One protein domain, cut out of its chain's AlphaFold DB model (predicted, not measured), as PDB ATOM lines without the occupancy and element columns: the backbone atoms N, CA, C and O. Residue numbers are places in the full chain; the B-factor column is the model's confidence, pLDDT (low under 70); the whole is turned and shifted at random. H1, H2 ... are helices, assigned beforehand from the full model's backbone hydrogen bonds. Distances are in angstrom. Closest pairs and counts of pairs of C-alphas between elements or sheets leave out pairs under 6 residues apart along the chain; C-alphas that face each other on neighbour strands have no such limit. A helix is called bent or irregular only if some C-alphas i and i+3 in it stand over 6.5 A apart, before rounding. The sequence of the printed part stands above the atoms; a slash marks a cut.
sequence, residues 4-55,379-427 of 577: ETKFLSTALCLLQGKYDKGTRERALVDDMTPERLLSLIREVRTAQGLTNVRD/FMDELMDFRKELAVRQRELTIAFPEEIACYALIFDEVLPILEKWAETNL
ATOM      1  N   GLU A   4      22.071  32.455 116.526       84.44
ATOM      2  CA  GLU A   4      22.637  33.538 115.712       84.44
ATOM      3  C   GLU A   4      23.688  34.342 116.479       84.44
ATOM      4  O   GLU A   4      24.764  34.614 115.953       84.44
ATOM      5  N   THR A   5      23.422  34.693 117.741       87.44
ATOM      6  CA  THR A   5      24.416  35.392 118.566       87.44
ATOM      7  C   THR A   5      25.661  34.527 118.784       87.44
ATOM      8  O   THR A   5      26.770  35.057 118.703       87.44
ATOM      9  N   LYS A   6      25.514  33.209 119.001       86.81
ATOM     10  CA  LYS A   6      26.653  32.281 119.142       86.81
ATOM     11  C   LYS A   6      27.480  32.221 117.854       86.81
ATOM     12  O   LYS A   6      28.704  32.351 117.916       86.81
ATOM     13  N   PHE A   7      26.826  32.124 116.694       90.94
ATOM     14  CA  PHE A   7      27.495  32.175 115.392       90.94
ATOM     15  C   PHE A   7      28.257  33.489 115.179       90.94
ATOM     16  O   PHE A   7      29.457  33.460 114.917       90.94
ATOM     17  N   LEU A   8      27.598  34.641 115.343       94.50
ATOM     18  CA  LEU A   8      28.222  35.951 115.120       94.50
ATOM     19  C   LEU A   8      29.403  36.181 116.070       94.50
ATOM     20  O   LEU A   8      30.444  36.680 115.653       94.50
ATOM     21  N   SER A   9      29.278  35.755 117.330       94.19
ATOM     22  CA  SER A   9      30.377  35.819 118.302       94.19
ATOM     23  C   SER A   9      31.568  34.964 117.864       94.19
ATOM     24  O   SER A   9      32.713  35.408 117.948       94.19
ATOM     25  N   THR A  10      31.302  33.759 117.358       93.25
ATOM     26  CA  THR A  10      32.327  32.846 116.834       93.25
ATOM     27  C   THR A  10      33.013  33.443 115.607       93.25
ATOM     28  O   THR A  10      34.240  33.483 115.551       93.25
ATOM     29  N   ALA A  11      32.241  33.985 114.664       95.62
ATOM     30  CA  ALA A  11      32.770  34.605 113.455       95.62
ATOM     31  C   ALA A  11      33.666  35.812 113.767       95.62
ATOM     32  O   ALA A  11      34.775  35.908 113.240       95.62
ATOM     33  N   LEU A  12      33.242  36.686 114.688       96.50
ATOM     34  CA  LEU A  12      34.064  37.801 115.163       96.50
ATOM     35  C   LEU A  12      35.361  37.308 115.813       96.50
ATOM     36  O   LEU A  12      36.430  37.831 115.510       96.50
ATOM     37  N   CYS A  13      35.300  36.269 116.651       95.38
ATOM     38  CA  CYS A  13      36.491  35.691 117.277       95.38
ATOM     39  C   CYS A  13      37.486  35.135 116.247       95.38
ATOM     40  O   CYS A  13      38.690  35.340 116.395       95.38
ATOM     41  N   LEU A  14      37.002  34.471 115.192       96.00
ATOM     42  CA  LEU A  14      37.846  33.958 114.109       96.00
ATOM     43  C   LEU A  14      38.484  35.094 113.298       96.00
ATOM     44  O   LEU A  14      39.687  35.055 113.040       96.00
ATOM     45  N   LEU A  15      37.731  36.148 112.968       96.94
ATOM     46  CA  LEU A  15      38.283  37.337 112.303       96.94
ATOM     47  C   LEU A  15      39.332  38.046 113.177       96.94
ATOM     48  O   LEU A  15      40.398  38.421 112.690       96.94
ATOM     49  N   GLN A  16      39.086  38.172 114.485       95.12
ATOM     50  CA  GLN A  16      40.073  38.696 115.439       95.12
ATOM     51  C   GLN A  16      41.325  37.820 115.506       95.12
ATOM     52  O   GLN A  16      42.421  38.331 115.716       95.12
ATOM     53  N   GLY A  17      41.194  36.504 115.377       93.69
ATOM     54  CA  GLY A  17      42.345  35.608 115.326       93.69
ATOM     55  C   GLY A  17      43.124  35.691 114.016       93.69
ATOM     56  O   GLY A  17      44.329  35.450 114.015       93.69
ATOM     57  N   LYS A  18      42.445  36.051 112.924       94.31
ATOM     58  CA  LYS A  18      43.014  36.130 111.578       94.31
ATOM     59  C   LYS A  18      43.841  37.390 111.337       94.31
ATOM     60  O   LYS A  18      44.876  37.305 110.684       94.31
ATOM     61  N   TYR A  19      43.394  38.547 111.828       93.81
ATOM     62  CA  TYR A  19      44.077  39.817 111.569       93.81
ATOM     63  C   TYR A  19      44.981  40.274 112.712       93.81
ATOM     64  O   TYR A  19      44.584  40.320 113.885       93.81
ATOM     65  N   ASP A  20      46.172  40.733 112.336       88.19
ATOM     66  CA  ASP A  20      47.125  41.356 113.245       88.19
ATOM     67  C   ASP A  20      46.601  42.673 113.831       88.19
ATOM     68  O   ASP A  20      45.874  43.442 113.198       88.19
ATOM     69  N   LYS A  21      47.020  42.974 115.063       85.69
ATOM     70  CA  LYS A  21      46.716  44.257 115.709       85.69
ATOM     71  C   LYS A  21      47.264  45.425 114.886       85.69
ATOM     72  O   LYS A  21      48.441  45.448 114.546       85.69
ATOM     73  N   GLY A  22      46.411  46.420 114.639       83.69
ATOM     74  CA  GLY A  22      46.762  47.642 113.909       83.69
ATOM     75  C   GLY A  22      46.367  47.650 112.430       83.69
ATOM     76  O   GLY A  22      46.490  48.698 111.799       83.69
ATOM     77  N   THR A  23      45.856  46.544 111.876       93.00
ATOM     78  CA  THR A  23      45.220  46.574 110.549       93.00
ATOM     79  C   THR A  23      43.841  47.230 110.616       93.00
ATOM     80  O   THR A  23      43.217  47.322 111.679       93.00
ATOM     81  N   ARG A  24      43.348  47.705 109.467       93.12
ATOM     82  CA  ARG A  24      42.025  48.336 109.371       93.12
ATOM     83  C   ARG A  24      40.918  47.331 109.677       93.12
ATOM     84  O   ARG A  24      39.979  47.652 110.396       93.12
ATOM     85  N   GLU A  25      41.051  46.127 109.137       95.25
ATOM     86  CA  GLU A  25      40.137  45.007 109.330       95.25
ATOM     87  C   GLU A  25      40.097  44.619 110.806       95.25
ATOM     88  O   GLU A  25      39.022  44.455 111.377       95.25
ATOM     89  N   ARG A  26      41.259  44.574 111.468       94.44
ATOM     90  CA  ARG A  26      41.319  44.292 112.897       94.44
ATOM     91  C   ARG A  26      40.604  45.352 113.730       94.44
ATOM     92  O   ARG A  26      39.838  44.991 114.616       94.44
ATOM     93  N   ALA A  27      40.820  46.635 113.439       95.25
ATOM     94  CA  ALA A  27      40.143  47.725 114.143       95.25
ATOM     95  C   ALA A  27      38.615  47.673 113.963       95.25
ATOM     96  O   ALA A  27      37.886  47.848 114.933       95.25
ATOM     97  N   LEU A  28      38.145  47.376 112.744       96.62
ATOM     98  CA  LEU A  28      36.724  47.184 112.449       96.62
ATOM     99  C   LEU A  28      36.119  46.051 113.289       96.62
ATOM    100  O   LEU A  28      35.052  46.211 113.870       96.62
ATOM    101  N   VAL A  29      36.790  44.899 113.338       95.69
ATOM    102  CA  VAL A  29      36.278  43.709 114.031       95.69
ATOM    103  C   VAL A  29      36.357  43.865 115.556       95.69
ATOM    104  O   VAL A  29      35.470  43.381 116.254       95.69
ATOM    105  N   ASP A  30      37.379  44.541 116.090       94.94
ATOM    106  CA  ASP A  30      37.511  44.790 117.535       94.94
ATOM    107  C   ASP A  30      36.417  45.737 118.083       94.94
ATOM    108  O   ASP A  30      36.047  45.607 119.248       94.94
ATOM    109  N   ASP A  31      35.879  46.654 117.265       95.44
ATOM    110  CA  ASP A  31      34.768  47.559 117.636       95.44
ATOM    111  C   ASP A  31      33.367  46.957 117.377       95.44
ATOM    112  O   ASP A  31      32.331  47.495 117.788       95.44
ATOM    113  N   MET A  32      33.309  45.813 116.691       97.44
ATOM    114  CA  MET A  32      32.057  45.155 116.333       97.44
ATOM    115  C   MET A  32      31.557  44.238 117.454       97.44
ATOM    116  O   MET A  32      32.328  43.523 118.093       97.44
ATOM    117  N   THR A  33      30.234  44.192 117.653       95.94
ATOM    118  CA  THR A  33      29.595  43.239 118.574       95.94
ATOM    119  C   THR A  33      28.545  42.384 117.864       95.94
ATOM    120  O   THR A  33      27.959  42.823 116.865       95.94
ATOM    121  N   PRO A  34      28.245  41.175 118.377       94.44
ATOM    122  CA  PRO A  34      27.156  40.347 117.861       94.44
ATOM    123  C   PRO A  34      25.811  41.085 117.824       94.44
ATOM    124  O   PRO A  34      25.030  40.901 116.897       94.44
ATOM    125  N   GLU A  35      25.534  41.949 118.803       94.06
ATOM    126  CA  GLU A  35      24.292  42.721 118.894       94.06
ATOM    127  C   GLU A  35      24.176  43.762 117.777       94.06
ATOM    128  O   GLU A  35      23.085  43.933 117.226       94.06
ATOM    129  N   ARG A  36      25.283  44.425 117.410       95.44
ATOM    130  CA  ARG A  36      25.324  45.359 116.272       95.44
ATOM    131  C   ARG A  36      25.024  44.634 114.962       95.44
ATOM    132  O   ARG A  36      24.121  45.031 114.226       95.44
ATOM    133  N   LEU A  37      25.699  43.509 114.726       96.06
ATOM    134  CA  LEU A  37      25.471  42.668 113.547       96.06
ATOM    135  C   LEU A  37      24.043  42.100 113.498       96.06
ATOM    136  O   LEU A  37      23.443  42.017 112.423       96.06
ATOM    137  N   LEU A  38      23.468  41.751 114.652       92.62
ATOM    138  CA  LEU A  38      22.085  41.290 114.756       92.62
ATOM    139  C   LEU A  38      21.076  42.418 114.491       92.62
ATOM    140  O   LEU A  38      20.002  42.160 113.945       92.62
ATOM    141  N   SER A  39      21.402  43.666 114.842       91.19
ATOM    142  CA  SER A  39      20.568  44.825 114.508       91.19
ATOM    143  C   SER A  39      20.416  44.985 112.996       91.19
ATOM    144  O   SER A  39      19.306  45.235 112.530       91.19
ATOM    145  N   LEU A  40      21.489  44.770 112.227       92.25
ATOM    146  CA  LEU A  40      21.415  44.796 110.765       92.25
ATOM    147  C   LEU A  40      20.509  43.677 110.224       92.25
ATOM    148  O   LEU A  40      19.657  43.946 109.383       92.25
ATOM    149  N   ILE A  41      20.618  42.448 110.749       89.88
ATOM    150  CA  ILE A  41      19.697  41.352 110.382       89.88
ATOM    151  C   ILE A  41      18.238  41.768 110.619       89.88
ATOM    152  O   ILE A  41      17.376  41.560 109.764       89.88
ATOM    153  N   ARG A  42      17.943  42.367 111.779       88.06
ATOM    154  CA  ARG A  42      16.583  42.806 112.132       88.06
ATOM    155  C   ARG A  42      16.070  43.906 111.211       88.06
ATOM    156  O   ARG A  42      14.902  43.854 110.834       88.06
ATOM    157  N   GLU A  43      16.913  44.863 110.837       86.62
ATOM    158  CA  GLU A  43      16.546  45.940 109.911       86.62
ATOM    159  C   GLU A  43      16.188  45.389 108.526       86.62
ATOM    160  O   GLU A  43      15.165  45.752 107.939       86.62
ATOM    161  N   VAL A  44      16.988  44.448 108.017       84.88
ATOM    162  CA  VAL A  44      16.719  43.815 106.722       84.88
ATOM    163  C   VAL A  44      15.408  43.027 106.756       84.88
ATOM    164  O   VAL A  44      14.571  43.221 105.874       84.88
ATOM    165  N   ARG A  45      15.177  42.229 107.807       82.38
ATOM    166  CA  ARG A  45      13.948  41.430 107.972       82.38
ATOM    167  C   ARG A  45      12.693  42.289 108.183       82.38
ATOM    168  O   ARG A  45      11.652  42.011 107.591       82.38
ATOM    169  N   THR A  46      12.787  43.367 108.967       77.56
ATOM    170  CA  THR A  46      11.656  44.282 109.227       77.56
ATOM    171  C   THR A  46      11.193  44.968 107.944       77.56
ATOM    172  O   THR A  46       9.993  45.056 107.689       77.56
ATOM    173  N   ALA A  47      12.132  45.386 107.090       66.06
ATOM    174  CA  ALA A  47      11.818  45.991 105.798       66.06
ATOM    175  C   ALA A  47      11.075  45.043 104.834       66.06
ATOM    176  O   ALA A  47      10.438  45.508 103.891       66.06
ATOM    177  N   GLN A  48      11.121  43.729 105.073       62.59
ATOM    178  CA  GLN A  48      10.396  42.721 104.296       62.59
ATOM    179  C   GLN A  48       9.033  42.337 104.895       62.59
ATOM    180  O   GLN A  48       8.333  41.494 104.338       62.59
ATOM    181  N   GLY A  49       8.634  42.929 106.026       57.50
ATOM    182  CA  GLY A  49       7.408  42.539 106.729       57.50
ATOM    183  C   GLY A  49       7.486  41.156 107.391       57.50
ATOM    184  O   GLY A  49       6.449  40.595 107.741       57.50
ATOM    185  N   LEU A  50       8.694  40.611 107.576       53.88
ATOM    186  CA  LEU A  50       8.934  39.362 108.298       53.88
ATOM    187  C   LEU A  50       9.125  39.663 109.792       53.88
ATOM    188  O   LEU A  50      10.064  40.354 110.188       53.88
ATOM    189  N   THR A  51       8.243  39.139 110.644       40.56
ATOM    190  CA  THR A  51       8.411  39.161 112.106       40.56
ATOM    191  C   THR A  51       9.207  37.942 112.580       40.56
ATOM    192  O   THR A  51       9.044  36.861 112.031       40.56
ATOM    193  N   ASN A  52      10.074  38.152 113.581       43.84
ATOM    194  CA  ASN A  52      10.968  37.203 114.273       43.84
ATOM    195  C   ASN A  52      10.856  35.696 113.939       43.84
ATOM    196  O   ASN A  52       9.815  35.072 114.104       43.84
ATOM    197  N   VAL A  53      12.016  35.073 113.703       42.09
ATOM    198  CA  VAL A  53      12.214  33.624 113.466       42.09
ATOM    199  C   VAL A  53      11.700  32.717 114.596       42.09
ATOM    200  O   VAL A  53      11.514  31.528 114.382       42.09
ATOM    201  N   ARG A  54      11.373  33.248 115.782       40.53
ATOM    202  CA  ARG A  54      10.739  32.439 116.840       40.53
ATOM    203  C   ARG A  54       9.369  31.872 116.441       40.53
ATOM    204  O   ARG A  54       8.983  30.858 117.008       40.53
ATOM    205  N   ASP A  55       8.679  32.497 115.485       34.75
ATOM    206  CA  ASP A  55       7.361  32.058 115.004       34.75
ATOM    207  C   ASP A  55       7.416  31.299 113.671       34.75
ATOM    208  O   ASP A  55       6.393  30.785 113.207       34.75
ATOM    209  N   PHE A 379      20.838  26.373 108.280       83.56
ATOM    210  CA  PHE A 379      21.493  27.580 108.768       83.56
ATOM    211  C   PHE A 379      22.312  28.294 107.676       83.56
ATOM    212  O   PHE A 379      22.273  29.521 107.564       83.56
ATOM    213  N   MET A 380      23.029  27.538 106.844       83.75
ATOM    214  CA  MET A 380      23.808  28.085 105.731       83.75
ATOM    215  C   MET A 380      22.934  28.705 104.642       83.75
ATOM    216  O   MET A 380      23.266  29.786 104.147       83.75
ATOM    217  N   ASP A 381      21.808  28.077 104.304       83.00
ATOM    218  CA  ASP A 381      20.856  28.627 103.337       83.00
ATOM    219  C   ASP A 381      20.289  29.971 103.817       83.00
ATOM    220  O   ASP A 381      20.297  30.949 103.064       83.00
ATOM    221  N   GLU A 382      19.907  30.073 105.097       84.88
ATOM    222  CA  GLU A 382      19.451  31.334 105.695       84.88
ATOM    223  C   GLU A 382      20.521  32.438 105.622       84.88
ATOM    224  O   GLU A 382      20.216  33.595 105.310       84.88
ATOM    225  N   LEU A 383      21.790  32.098 105.879       87.25
ATOM    226  CA  LEU A 383      22.907  33.038 105.765       87.25
ATOM    227  C   LEU A 383      23.141  33.496 104.320       87.25
ATOM    228  O   LEU A 383      23.462  34.665 104.086       87.25
ATOM    229  N   MET A 384      22.987  32.601 103.346       86.38
ATOM    230  CA  MET A 384      23.131  32.934 101.928       86.38
ATOM    231  C   MET A 384      21.991  33.775 101.391       86.38
ATOM    232  O   MET A 384      22.231  34.676 100.582       86.38
ATOM    233  N   ASP A 385      20.768  33.533 101.840       85.75
ATOM    234  CA  ASP A 385      19.645  34.395 101.504       85.75
ATOM    235  C   ASP A 385      19.840  35.789 102.099       85.75
ATOM    236  O   ASP A 385      19.758  36.778 101.366       85.75
ATOM    237  N   PHE A 386      20.280  35.880 103.356       89.50
ATOM    238  CA  PHE A 386      20.657  37.162 103.950       89.50
ATOM    239  C   PHE A 386      21.780  37.865 103.163       89.50
ATOM    240  O   PHE A 386      21.693  39.062 102.883       89.50
ATOM    241  N   ARG A 387      22.809  37.137 102.701       91.12
ATOM    242  CA  ARG A 387      23.868  37.696 101.837       91.12
ATOM    243  C   ARG A 387      23.305  38.298 100.543       91.12
ATOM    244  O   ARG A 387      23.734  39.381 100.136       91.12
ATOM    245  N   LYS A 388      22.352  37.622  99.889       89.31
ATOM    246  CA  LYS A 388      21.688  38.137  98.674       89.31
ATOM    247  C   LYS A 388      20.904  39.412  98.975       89.31
ATOM    248  O   LYS A 388      20.965  40.363  98.199       89.31
ATOM    249  N   GLU A 389      20.207  39.459 100.105       88.38
ATOM    250  CA  GLU A 389      19.444  40.637 100.530       88.38
ATOM    251  C   GLU A 389      20.343  41.852 100.767       88.38
ATOM    252  O   GLU A 389      20.037  42.952 100.288       88.38
ATOM    253  N   LEU A 390      21.487  41.652 101.432       90.06
ATOM    254  CA  LEU A 390      22.491  42.702 101.602       90.06
ATOM    255  C   LEU A 390      22.979  43.240 100.254       90.06
ATOM    256  O   LEU A 390      23.132  44.451 100.102       90.06
ATOM    257  N   ALA A 391      23.180  42.370  99.259       88.81
ATOM    258  CA  ALA A 391      23.613  42.781  97.925       88.81
ATOM    259  C   ALA A 391      22.551  43.626  97.195       88.81
ATOM    260  O   ALA A 391      22.886  44.638  96.578       88.81
ATOM    261  N   VAL A 392      21.265  43.268  97.305       88.62
ATOM    262  CA  VAL A 392      20.159  44.025  96.684       88.62
ATOM    263  C   VAL A 392      20.052  45.442  97.259       88.62
ATOM    264  O   VAL A 392      19.821  46.397  96.514       88.62
ATOM    265  N   ARG A 393      20.254  45.600  98.573       86.44
ATOM    266  CA  ARG A 393      20.125  46.886  99.289       86.44
ATOM    267  C   ARG A 393      21.464  47.540  99.633       86.44
ATOM    268  O   ARG A 393      21.505  48.474 100.432       86.44
ATOM    269  N   GLN A 394      22.555  47.102  99.006       86.06
ATOM    270  CA  GLN A 394      23.916  47.452  99.422       86.06
ATOM    271  C   GLN A 394      24.132  48.962  99.569       86.06
ATOM    272  O   GLN A 394      24.709  49.404 100.557       86.06
ATOM    273  N   ARG A 395      23.642  49.774  98.621       88.19
ATOM    274  CA  ARG A 395      23.819  51.238  98.653       88.19
ATOM    275  C   ARG A 395      23.155  51.891  99.864       88.19
ATOM    276  O   ARG A 395      23.766  52.742 100.495       88.19
ATOM    277  N   GLU A 396      21.918  51.506 100.159       89.88
ATOM    278  CA  GLU A 396      21.140  52.035 101.283       89.88
ATOM    279  C   GLU A 396      21.770  51.604 102.614       89.88
ATOM    280  O   GLU A 396      22.072  52.437 103.466       89.88
ATOM    281  N   LEU A 397      22.048  50.305 102.750       89.31
ATOM    282  CA  LEU A 397      22.571  49.733 103.987       89.31
ATOM    283  C   LEU A 397      24.009  50.166 104.273       89.31
ATOM    284  O   LEU A 397      24.350  50.345 105.431       89.31
ATOM    285  N   THR A 398      24.841  50.405 103.256       91.50
ATOM    286  CA  THR A 398      26.210  50.917 103.470       91.50
ATOM    287  C   THR A 398      26.203  52.342 104.028       91.50
ATOM    288  O   THR A 398      27.139  52.732 104.712       91.50
ATOM    289  N   ILE A 399      25.161  53.136 103.760       90.88
ATOM    290  CA  ILE A 399      25.031  54.479 104.347       90.88
ATOM    291  C   ILE A 399      24.610  54.378 105.817       90.88
ATOM    292  O   ILE A 399      25.137  55.110 106.649       90.88
ATOM    293  N   ALA A 400      23.662  53.490 106.126       90.50
ATOM    294  CA  ALA A 400      23.097  53.358 107.469       90.50
ATOM    295  C   ALA A 400      23.963  52.516 108.428       90.50
ATOM    296  O   ALA A 400      24.029  52.823 109.614       90.50
ATOM    297  N   PHE A 401      24.639  51.489 107.908       94.81
ATOM    298  CA  PHE A 401      25.410  50.479 108.645       94.81
ATOM    299  C   PHE A 401      26.752  50.173 107.942       94.81
ATOM    300  O   PHE A 401      27.006  49.032 107.540       94.81
ATOM    301  N   PRO A 402      27.611  51.184 107.699       94.94
ATOM    302  CA  PRO A 402      28.833  51.014 106.906       94.94
ATOM    303  C   PRO A 402      29.779  49.953 107.477       94.94
ATOM    304  O   PRO A 402      30.381  49.187 106.724       94.94
ATOM    305  N   GLU A 403      29.915  49.904 108.800       96.62
ATOM    306  CA  GLU A 403      30.833  49.002 109.493       96.62
ATOM    307  C   GLU A 403      30.281  47.578 109.558       96.62
ATOM    308  O   GLU A 403      31.010  46.624 109.299       96.62
ATOM    309  N   GLU A 404      28.988  47.415 109.835       96.75
ATOM    310  CA  GLU A 404      28.335  46.109 109.873       96.75
ATOM    311  C   GLU A 404      28.344  45.460 108.484       96.75
ATOM    312  O   GLU A 404      28.646  44.274 108.373       96.75
ATOM    313  N   ILE A 405      28.085  46.226 107.416       95.81
ATOM    314  CA  ILE A 405      28.168  45.729 106.032       95.81
ATOM    315  C   ILE A 405      29.593  45.292 105.692       95.81
ATOM    316  O   ILE A 405      29.785  44.216 105.125       95.81
ATOM    317  N   ALA A 406      30.594  46.099 106.058       96.00
ATOM    318  CA  ALA A 406      31.991  45.734 105.860       96.00
ATOM    319  C   ALA A 406      32.358  44.466 106.649       96.00
ATOM    320  O   ALA A 406      33.014  43.580 106.112       96.00
ATOM    321  N   CYS A 407      31.893  44.340 107.893       97.25
ATOM    322  CA  CYS A 407      32.153  43.171 108.726       97.25
ATOM    323  C   CYS A 407      31.462  41.909 108.186       97.25
ATOM    324  O   CYS A 407      32.104  40.867 108.096       97.25
ATOM    325  N   TYR A 408      30.203  41.991 107.742       96.56
ATOM    326  CA  TYR A 408      29.531  40.855 107.102       96.56
ATOM    327  C   TYR A 408      30.227  40.411 105.819       96.56
ATOM    328  O   TYR A 408      30.284  39.210 105.571       96.56
ATOM    329  N   ALA A 409      30.790  41.332 105.030       95.50
ATOM    330  CA  ALA A 409      31.602  40.952 103.876       95.50
ATOM    331  C   ALA A 409      32.791  40.072 104.303       95.50
ATOM    332  O   ALA A 409      32.975  38.997 103.739       95.50
ATOM    333  N   LEU A 410      33.508  40.449 105.370       97.00
ATOM    334  CA  LEU A 410      34.583  39.618 105.932       97.00
ATOM    335  C   LEU A 410      34.063  38.264 106.439       97.00
ATOM    336  O   LEU A 410      34.674  37.233 106.179       97.00
ATOM    337  N   ILE A 411      32.921  38.237 107.136       96.38
ATOM    338  CA  ILE A 411      32.316  36.983 107.614       96.38
ATOM    339  C   ILE A 411      32.009  36.054 106.429       96.38
ATOM    340  O   ILE A 411      32.394  34.885 106.455       96.38
ATOM    341  N   PHE A 412      31.350  36.558 105.385       94.94
ATOM    342  CA  PHE A 412      30.954  35.751 104.232       94.94
ATOM    343  C   PHE A 412      32.128  35.293 103.371       94.94
ATOM    344  O   PHE A 412      32.087  34.175 102.861       94.94
ATOM    345  N   ASP A 413      33.139  36.137 103.187       94.06
ATOM    346  CA  ASP A 413      34.242  35.850 102.271       94.06
ATOM    347  C   ASP A 413      35.387  35.089 102.950       94.06
ATOM    348  O   ASP A 413      36.117  34.358 102.282       94.06
ATOM    349  N   GLU A 414      35.546  35.220 104.272       94.44
ATOM    350  CA  GLU A 414      36.727  34.708 104.972       94.44
ATOM    351  C   GLU A 414      36.445  33.702 106.088       94.44
ATOM    352  O   GLU A 414      37.319  32.885 106.376       94.44
ATOM    353  N   VAL A 415      35.274  33.751 106.730       95.00
ATOM    354  CA  VAL A 415      34.923  32.835 107.831       95.00
ATOM    355  C   VAL A 415      34.026  31.716 107.340       95.00
ATOM    356  O   VAL A 415      34.253  30.550 107.649       95.00
ATOM    357  N   LEU A 416      32.997  32.064 106.580       93.25
ATOM    358  CA  LEU A 416      31.981  31.112 106.175       93.25
ATOM    359  C   LEU A 416      32.535  29.917 105.378       93.25
ATOM    360  O   LEU A 416      32.161  28.799 105.723       93.25
ATOM    361  N   PRO A 417      33.481  30.089 104.426       92.75
ATOM    362  CA  PRO A 417      34.091  28.953 103.731       92.75
ATOM    363  C   PRO A 417      34.788  27.967 104.682       92.75
ATOM    364  O   PRO A 417      34.818  26.762 104.445       92.75
ATOM    365  N   ILE A 418      35.342  28.471 105.787       93.62
ATOM    366  CA  ILE A 418      36.012  27.655 106.803       93.62
ATOM    367  C   ILE A 418      34.987  26.838 107.586       93.62
ATOM    368  O   ILE A 418      35.197  25.651 107.820       93.62
ATOM    369  N   LEU A 419      33.882  27.468 107.991       92.12
ATOM    370  CA  LEU A 419      32.832  26.797 108.754       92.12
ATOM    371  C   LEU A 419      32.056  25.786 107.894       92.12
ATOM    372  O   LEU A 419      31.747  24.707 108.386       92.12
ATOM    373  N   GLU A 420      31.832  26.085 106.611       91.44
ATOM    374  CA  GLU A 420      31.287  25.140 105.626       91.44
ATOM    375  C   GLU A 420      32.190  23.908 105.516       91.44
ATOM    376  O   GLU A 420      31.744  22.784 105.744       91.44
ATOM    377  N   LYS A 421      33.497  24.119 105.304       92.44
ATOM    378  CA  LYS A 421      34.477  23.028 105.268       92.44
ATOM    379  C   LYS A 421      34.492  22.216 106.570       92.44
ATOM    380  O   LYS A 421      34.579  20.986 106.533       92.44
ATOM    381  N   TRP A 422      34.422  22.892 107.720       93.94
ATOM    382  CA  TRP A 422      34.372  22.249 109.033       93.94
ATOM    383  C   TRP A 422      33.120  21.383 109.188       93.94
ATOM    384  O   TRP A 422      33.233  20.241 109.622       93.94
ATOM    385  N   ALA A 423      31.951  21.879 108.786       90.81
ATOM    386  CA  ALA A 423      30.699  21.141 108.878       90.81
ATOM    387  C   ALA A 423      30.678  19.888 108.003       90.81
ATOM    388  O   ALA A 423      30.316  18.807 108.473       90.81
ATOM    389  N   GLU A 424      31.139  20.007 106.759       89.81
ATOM    390  CA  GLU A 424      31.202  18.873 105.839       89.81
ATOM    391  C   GLU A 424      32.229  17.818 106.264       89.81
ATOM    392  O   GLU A 424      32.090  16.640 105.939       89.81
ATOM    393  N   THR A 425      33.255  18.212 107.023       89.81
ATOM    394  CA  THR A 425      34.315  17.291 107.452       89.81
ATOM    395  C   THR A 425      34.025  16.704 108.834       89.81
ATOM    396  O   THR A 425      33.898  15.486 108.956       89.81
ATOM    397  N   ASN A 426      33.830  17.559 109.845       91.75
ATOM    398  CA  ASN A 426      34.019  17.245 111.265       91.75
ATOM    399  C   ASN A 426      32.780  17.345 112.165       91.75
ATOM    400  O   ASN A 426      32.837  16.821 113.269       91.75
ATOM    401  N   LEU A 427      31.669  17.971 111.759       92.31
ATOM    402  CA  LEU A 427      30.451  17.981 112.594       92.31
ATOM    403  C   LEU A 427      29.748  16.608 112.543       92.31
ATOM    404  O   LEU A 427      28.774  16.426 111.823       92.31
TER     405      LEU A 427
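Overview. This is residues 4 to 55 and 379 to 427 of the 577 residues of an uncharacterized protein of Lachnospiraceae bacterium NK3A20 (UniProt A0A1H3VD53). The arm H6a makes the middle; H1, H2 and H3 pack crosswise on it, H4 and H5 come close, and residues 421 to 426 of H6b stick out. The printed part, 101 residues with six named helices and no named strand, is all helix by class and compact, radius of gyration of the C-alphas 13.8 A, spans 39 by 34 by 21 A.

Along the chain. Find C-alpha 4 at (22.637, 33.538, 115.712); H1 runs to residue 18, 21.0 A. Next come H2, residues 24 to 30, and H3, 34 to 47; then H4, 379 to 392, H5, 394 to 400, and H6, 402 to 426, one helix by its hydrogen bonds but bent, C-alphas 413 and 416 being 6.5 A apart. Its arms are H6a, to 413, and H6b, from 416 to C-alpha 426 at (34.019, 17.245, 111.265).

Arrangement. At C-alphas 37 and 404, the closest, 5.8 A apart, H3 touches H6a, about perpendicular at 82 degrees. In H1, H2, H3, H4 and the arms H6a and H6b, every O i to N i+4 pair is within hydrogen-bond range; in H5, 2 of 3 are.

Size, cuts and confidence. Residues 56 to 378 are cut out, a 16.1 A gap; residues 47 to 55 have pLDDT under 70.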